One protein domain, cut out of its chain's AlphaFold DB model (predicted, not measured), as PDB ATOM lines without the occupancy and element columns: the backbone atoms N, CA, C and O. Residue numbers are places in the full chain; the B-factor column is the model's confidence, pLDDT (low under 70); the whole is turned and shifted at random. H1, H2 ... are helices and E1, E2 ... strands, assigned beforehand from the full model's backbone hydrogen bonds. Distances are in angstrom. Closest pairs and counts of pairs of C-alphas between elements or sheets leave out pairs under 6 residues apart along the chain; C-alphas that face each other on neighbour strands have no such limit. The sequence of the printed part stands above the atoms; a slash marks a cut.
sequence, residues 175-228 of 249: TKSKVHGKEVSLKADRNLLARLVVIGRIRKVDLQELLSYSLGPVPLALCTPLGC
ATOM      1  N   THR A 175     389.417 306.066 402.893       75.00
ATOM      2  CA  THR A 175     389.932 306.753 404.081       75.00
ATOM      3  C   THR A 175     391.139 305.990 404.622       75.00
ATOM      4  O   THR A 175     391.118 304.763 404.748       75.00
ATOM      5  N   LYS A 176     392.214 306.712 404.940       79.62
ATOM      6  CA  LYS A 176     393.423 306.156 405.551       79.62
ATOM      7  C   LYS A 176     393.634 306.780 406.921       79.62
ATOM      8  O   LYS A 176     393.465 307.985 407.075       79.62
ATOM      9  N   SER A 177     394.052 305.979 407.891       76.44
ATOM     10  CA  SER A 177     394.512 306.457 409.194       76.44
ATOM     11  C   SER A 177     395.929 305.963 409.464       76.44
ATOM     12  O   SER A 177     396.346 304.922 408.955       76.44
ATOM     13  N   LYS A 178     396.703 306.718 410.248       76.44
ATOM     14  CA  LYS A 178     398.016 306.269 410.720       76.44
ATOM     15  C   LYS A 178     397.855 305.608 412.080       76.44
ATOM     16  O   LYS A 178     397.477 306.267 413.042       76.44
ATOM     17  N   VAL A 179     398.193 304.328 412.163       71.88
ATOM     18  CA  VAL A 179     398.254 303.576 413.420       71.88
ATOM     19  C   VAL A 179     399.700 303.140 413.621       71.88
ATOM     20  O   VAL A 179     400.262 302.448 412.774       71.88
ATOM     21  N   HIS A 180     400.336 303.596 414.705       70.19
ATOM     22  CA  HIS A 180     401.754 303.324 415.003       70.19
ATOM     23  C   HIS A 180     402.704 303.588 413.813       70.19
ATOM     24  O   HIS A 180     403.590 302.792 413.512       70.19
ATOM     25  N   GLY A 181     402.482 304.692 413.090       75.44
ATOM     26  CA  GLY A 181     403.304 305.095 411.943       75.44
ATOM     27  C   GLY A 181     403.011 304.363 410.626       75.44
ATOM     28  O   GLY A 181     403.531 304.779 409.594       75.44
ATOM     29  N   LYS A 182     402.150 303.336 410.616       75.12
ATOM     30  CA  LYS A 182     401.710 302.645 409.394       75.12
ATOM     31  C   LYS A 182     400.368 303.189 408.914       75.12
ATOM     32  O   LYS A 182     399.447 303.360 409.711       75.12
ATOM     33  N   GLU A 183     400.249 303.443 407.612       78.25
ATOM     34  CA  GLU A 183     398.959 303.762 406.992       78.25
ATOM     35  C   GLU A 183     398.088 302.507 406.918       78.25
ATOM     36  O   GLU A 183     398.453 301.515 406.287       78.25
ATOM     37  N   VAL A 184     396.919 302.565 407.546       77.50
ATOM     38  CA  VAL A 184     395.889 301.532 407.491       77.50
ATOM     39  C   VAL A 184     394.701 302.095 406.718       77.50
ATOM     40  O   VAL A 184     394.186 303.166 407.037       77.50
ATOM     41  N   SER A 185     394.262 301.382 405.678       79.00
ATOM     42  CA  SER A 185     393.035 301.732 404.960       79.00
ATOM     43  C   SER A 185     391.819 301.338 405.795       79.00
ATOM     44  O   SER A 185     391.620 300.154 406.076       79.00
ATOM     45  N   LEU A 186     390.988 302.314 406.137       78.38
ATOM     46  CA  LEU A 186     389.724 302.123 406.836       78.38
ATOM     47  C   LEU A 186     388.646 301.750 405.816       78.38
ATOM     48  O   LEU A 186     387.808 302.563 405.468       78.38
ATOM     49  N   LYS A 187     388.679 300.530 405.285       80.81
ATOM     50  CA  LYS A 187     387.616 300.018 404.406       80.81
ATOM     51  C   LYS A 187     387.035 298.737 404.958       80.81
ATOM     52  O   LYS A 187     387.738 297.975 405.617       80.81
ATOM     53  N   ALA A 188     385.778 298.475 404.635       80.62
ATOM     54  CA  ALA A 188     385.179 297.177 404.867       80.62
ATOM     55  C   ALA A 188     386.053 296.099 404.203       80.62
ATOM     56  O   ALA A 188     386.269 296.105 402.990       80.62
ATOM     57  N   ASP A 189     386.589 295.195 405.022       83.19
ATOM     58  CA  ASP A 189     387.425 294.091 404.577       83.19
ATOM     59  C   ASP A 189     386.772 292.774 404.994       83.19
ATOM     60  O   ASP A 189     386.646 292.459 406.179       83.19
ATOM     61  N   ARG A 190     386.376 291.984 403.993       86.06
ATOM     62  CA  ARG A 190     385.809 290.647 404.193       86.06
ATOM     63  C   ARG A 190     386.765 289.746 404.971       86.06
ATOM     64  O   ARG A 190     386.315 288.927 405.766       86.06
ATOM     65  N   ASN A 191     388.073 289.892 404.760       88.25
ATOM     66  CA  ASN A 191     389.069 289.091 405.461       88.25
ATOM     67  C   ASN A 191     389.143 289.472 406.942       88.25
ATOM     68  O   ASN A 191     389.332 288.592 407.778       88.25
ATOM     69  N   LEU A 192     388.961 290.754 407.280       87.19
ATOM     70  CA  LEU A 192     388.889 291.201 408.671       87.19
ATOM     71  C   LEU A 192     387.646 290.635 409.362       87.19
ATOM     72  O   LEU A 192     387.774 290.048 410.434       87.19
ATOM     73  N   LEU A 193     386.478 290.730 408.718       88.50
ATOM     74  CA  LEU A 193     385.237 290.133 409.220       88.50
ATOM     75  C   LEU A 193     385.403 288.624 409.453       88.50
ATOM     76  O   LEU A 193     385.118 288.128 410.539       88.50
ATOM     77  N   ALA A 194     385.918 287.898 408.456       89.62
ATOM     78  CA  ALA A 194     386.139 286.458 408.557       89.62
ATOM     79  C   ALA A 194     387.089 286.107 409.713       89.62
ATOM     80  O   ALA A 194     386.810 285.194 410.487       89.62
ATOM     81  N   ARG A 195     388.181 286.865 409.881       90.62
ATOM     82  CA  ARG A 195     389.108 286.696 411.010       90.62
ATOM     83  C   ARG A 195     388.421 286.932 412.351       90.62
ATOM     84  O   ARG A 195     388.630 286.137 413.260       90.62
ATOM     85  N   LEU A 196     387.602 287.976 412.484       89.81
ATOM     86  CA  LEU A 196     386.880 288.274 413.725       89.81
ATOM     87  C   LEU A 196     385.890 287.166 414.093       89.81
ATOM     88  O   LEU A 196     385.853 286.753 415.249       89.81
ATOM     89  N   VAL A 197     385.163 286.622 413.115       90.94
ATOM     90  CA  VAL A 197     384.251 285.487 413.330       90.94
ATOM     91  C   VAL A 197     385.017 284.236 413.778       90.94
ATOM     92  O   VAL A 197     384.620 283.571 414.736       90.94
ATOM     93  N   VAL A 198     386.155 283.933 413.143       92.12
ATOM     94  CA  VAL A 198     387.017 282.804 413.540       92.12
ATOM     95  C   VAL A 198     387.574 283.001 414.954       92.12
ATOM     96  O   VAL A 198     387.544 282.071 415.758       92.12
ATOM     97  N   ILE A 199     388.037 284.209 415.287       91.31
ATOM     98  CA  ILE A 199     388.537 284.544 416.628       91.31
ATOM     99  C   ILE A 199     387.426 284.411 417.672       91.31
ATOM    100  O   ILE A 199     387.678 283.841 418.733       91.31
ATOM    101  N   GLY A 200     386.213 284.887 417.378       91.38
ATOM    102  CA  GLY A 200     385.051 284.739 418.255       91.38
ATOM    103  C   GLY A 200     384.784 283.272 418.589       91.38
ATOM    104  O   GLY A 200     384.674 282.916 419.760       91.38
ATOM    105  N   ARG A 201     384.837 282.395 417.577       90.19
ATOM    106  CA  ARG A 201     384.695 280.945 417.765       90.19
ATOM    107  C   ARG A 201     385.810 280.339 418.623       90.19
ATOM    108  O   ARG A 201     385.520 279.541 419.508       90.19
ATOM    109  N   ILE A 202     387.071 280.721 418.396       93.31
ATOM    110  CA  ILE A 202     388.219 280.242 419.196       93.31
ATOM    111  C   ILE A 202     388.086 280.681 420.660       93.31
ATOM    112  O   ILE A 202     388.364 279.907 421.573       93.31
ATOM    113  N   ARG A 203     387.637 281.919 420.885       93.69
ATOM    114  CA  ARG A 203     387.448 282.500 422.219       93.69
ATOM    115  C   ARG A 203     386.136 282.093 422.891       93.69
ATOM    116  O   ARG A 203     385.890 282.546 424.002       93.69
ATOM    117  N   LYS A 204     385.331 281.234 422.253       93.50
ATOM    118  CA  LYS A 204     384.013 280.791 422.740       93.50
ATOM    119  C   LYS A 204     383.062 281.959 423.045       93.50
ATOM    120  O   LYS A 204     382.274 281.879 423.979       93.50
ATOM    121  N   VAL A 205     383.154 283.038 422.266       91.81
ATOM    122  CA  VAL A 205     382.166 284.122 422.300       91.81
ATOM    123  C   VAL A 205     380.940 283.644 421.543       91.81
ATOM    124  O   VAL A 205     381.076 283.047 420.469       91.81
ATOM    125  N   ASP A 206     379.761 283.886 422.102       92.75
ATOM    126  CA  ASP A 206     378.521 283.569 421.414       92.75
ATOM    127  C   ASP A 206     378.423 284.351 420.095       92.75
ATOM    128  O   ASP A 206     378.770 285.531 420.003       92.75
ATOM    129  N   LEU A 207     377.990 283.669 419.036       88.62
ATOM    130  CA  LEU A 207     377.965 284.256 417.702       88.62
ATOM    131  C   LEU A 207     376.861 285.310 417.582       88.62
ATOM    132  O   LEU A 207     377.044 286.291 416.862       88.62
ATOM    133  N   GLN A 208     375.740 285.124 418.284       90.19
ATOM    134  CA  GLN A 208     374.647 286.091 418.285       90.19
ATOM    135  C   GLN A 208     375.079 287.388 418.976       90.19
ATOM    136  O   GLN A 208     374.867 288.470 418.427       90.19
ATOM    137  N   GLU A 209     375.769 287.281 420.112       90.81
ATOM    138  CA  GLU A 209     376.395 288.430 420.769       90.81
ATOM    139  C   GLU A 209     377.451 289.095 419.870       90.81
ATOM    140  O   GLU A 209     377.415 290.307 419.669       90.81
ATOM    141  N   LEU A 210     378.346 288.324 419.245       89.56
ATOM    142  CA  LEU A 210     379.395 288.861 418.370       89.56
ATOM    143  C   LEU A 210     378.822 289.674 417.197       89.56
ATOM    144  O   LEU A 210     379.344 290.738 416.863       89.56
ATOM    145  N   LEU A 211     377.752 289.177 416.571       88.56
ATOM    146  CA  LEU A 211     377.094 289.821 415.431       88.56
ATOM    147  C   LEU A 211     376.233 291.031 415.823       88.56
ATOM    148  O   LEU A 211     375.806 291.770 414.935       88.56
ATOM    149  N   SER A 212     376.006 291.271 417.119       89.31
ATOM    150  CA  SER A 212     375.363 292.504 417.593       89.31
ATOM    151  C   SER A 212     376.271 293.738 417.464       89.31
ATOM    152  O   SER A 212     375.784 294.869 417.431       89.31
ATOM    153  N   TYR A 213     377.584 293.530 417.324       87.81
ATOM    154  CA  TYR A 213     378.581 294.588 417.187       87.81
ATOM    155  C   TYR A 213     379.012 294.799 415.731       87.81
ATOM    156  O   TYR A 213     378.949 293.905 414.885       87.81
ATOM    157  N   SER A 214     379.530 295.992 415.420       83.25
ATOM    158  CA  SER A 214     380.098 296.262 414.097       83.25
ATOM    159  C   SER A 214     381.455 295.566 413.932       83.25
ATOM    160  O   SER A 214     382.481 296.073 414.381       83.25
ATOM    161  N   LEU A 215     381.480 294.426 413.240       85.19
ATOM    162  CA  LEU A 215     382.690 293.626 412.978       85.19
ATOM    163  C   LEU A 215     383.560 294.169 411.823       85.19
ATOM    164  O   LEU A 215     384.117 293.416 411.022       85.19
ATOM    165  N   GLY A 216     383.661 295.492 411.717       83.44
ATOM    166  CA  GLY A 216     384.429 296.195 410.693       83.44
ATOM    167  C   GLY A 216     385.344 297.257 411.303       83.44
ATOM    168  O   GLY A 216     385.227 297.565 412.486       83.44
ATOM    169  N   PRO A 217     386.249 297.853 410.508       82.12
ATOM    170  CA  PRO A 217     387.134 298.906 411.007       82.12
ATOM    171  C   PRO A 217     386.390 300.220 411.270       82.12
ATOM    172  O   PRO A 217     386.915 301.098 411.946       82.12
ATOM    173  N   VAL A 218     385.182 300.361 410.718       81.81
ATOM    174  CA  VAL A 218     384.282 301.491 410.926       81.81
ATOM    175  C   VAL A 218     382.841 300.985 411.067       81.81
ATOM    176  O   VAL A 218     382.479 299.997 410.416       81.81
ATOM    177  N   PRO A 219     382.001 301.644 411.882       82.88
ATOM    178  CA  PRO A 219     380.587 301.313 411.980       82.88
ATOM    179  C   PRO A 219     379.850 301.737 410.704       82.88
ATOM    180  O   PRO A 219     379.837 302.911 410.337       82.88
ATOM    181  N   LEU A 220     379.177 300.788 410.044       78.50
ATOM    182  CA  LEU A 220     378.436 301.039 408.796       78.50
ATOM    183  C   LEU A 220     377.231 301.979 408.966       78.50
ATOM    184  O   LEU A 220     376.708 302.495 407.984       78.50
ATOM    185  N   ALA A 221     376.795 302.211 410.207       77.81
ATOM    186  CA  ALA A 221     375.758 303.191 410.520       77.81
ATOM    187  C   ALA A 221     376.217 304.638 410.268       77.81
ATOM    188  O   ALA A 221     375.392 305.489 409.954       77.81
ATOM    189  N   LEU A 222     377.521 304.907 410.403       78.25
ATOM    190  CA  LEU A 222     378.106 306.247 410.274       78.25
ATOM    191  C   LEU A 222     379.032 306.368 409.064       78.25
ATOM    192  O   LEU A 222     379.281 307.474 408.594       78.25
ATOM    193  N   CYS A 223     379.548 305.247 408.557       80.25
ATOM    194  CA  CYS A 223     380.548 305.228 407.501       80.25
ATOM    195  C   CYS A 223     380.130 304.344 406.323       80.25
ATOM    196  O   CYS A 223     379.592 303.249 406.472       80.25
ATOM    197  N   THR A 224     380.464 304.802 405.126       80.69
ATOM    198  CA  THR A 224     380.433 304.022 403.892       80.69
ATOM    199  C   THR A 224     381.435 302.856 403.950       80.69
ATOM    200  O   THR A 224     382.410 302.909 404.709       80.69
ATOM    201  N   PRO A 225     381.289 301.822 403.097       80.00
ATOM    202  CA  PRO A 225     382.247 300.715 403.014       80.00
ATOM    203  C   PRO A 225     383.692 301.131 402.690       80.00
ATOM    204  O   PRO A 225     384.616 300.352 402.908       80.00
ATOM    205  N   LEU A 226     383.906 302.344 402.175       78.25
ATOM    206  CA  LEU A 226     385.229 302.902 401.874       78.25
ATOM    207  C   LEU A 226     385.824 303.719 403.034       78.25
ATOM    208  O   LEU A 226     386.914 304.275 402.890       78.25
ATOM    209  N   GLY A 227     385.114 303.792 404.165       77.00
ATOM    210  CA  GLY A 227     385.530 304.518 405.365       77.00
ATOM    211  C   GLY A 227     385.181 305.994 405.379       77.00
ATOM    212  O   GLY A 227     385.594 306.694 406.301       77.00
ATOM    213  N   CYS A 228     384.488 306.499 404.360       77.94
ATOM    214  CA  CYS A 228     384.032 307.886 404.334       77.94
ATOM    215  C   CYS A 228     382.753 308.018 405.157       77.94
ATOM    216  O   CYS A 228     381.947 307.090 405.154       77.94
TER     217      CYS A 228
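AT A GLANCE: This is residues 175 to 228 of the 249 residues of an uncharacterized protein of Paramuricea clavata (UniProt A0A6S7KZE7). A two-stranded hairpin, E1 and E2, sits at one end and a helix pair, H1 and the short H2, at the other; from H2 a long unnamed stretch, residues 212 to 228, folds back toward the hairpin. The 54 printed residues run E1, E2, H1, H2, with an antiparallel sheet E1 - E2; the class is mixed, with under half of the residues in named elements. The whole is only just loose, close to compact, with radius of gyration of the C-alphas 12.5 A and spans 32 by 25 by 15 A.

IN THESE COORDINATES: E1, residues 176 to 179, begins at C-alpha (393.423, 306.156, 405.551); E2 is residues 182 to 185. H1, residues 190 to 202, is 18.4 A long. H2, residues 207 to 211, ends at (377.094, 289.821, 415.431).

HOW THE PARTS SIT: E1 and E2 form a hairpin, antiparallel at 142 degrees, with N 177 and O 184 2.9 A apart, within hydrogen-bond range. H1 touches H2 with residues 197 to 201 alone; the closest C-alphas, of Gly 200 and Leu 210, are 7.0 A apart. E1 and H1 are apart, and both strands are apart from H2. In H1 and H2 every O i to N i+4 pair is within hydrogen-bond range.

THE WHOLE: The C-alphas farthest apart, of Gly 181 and Gln 208, are 35.0 A apart. The printed part has no cut, its three links are tight, and no printed residue is under 70 in pLDDT.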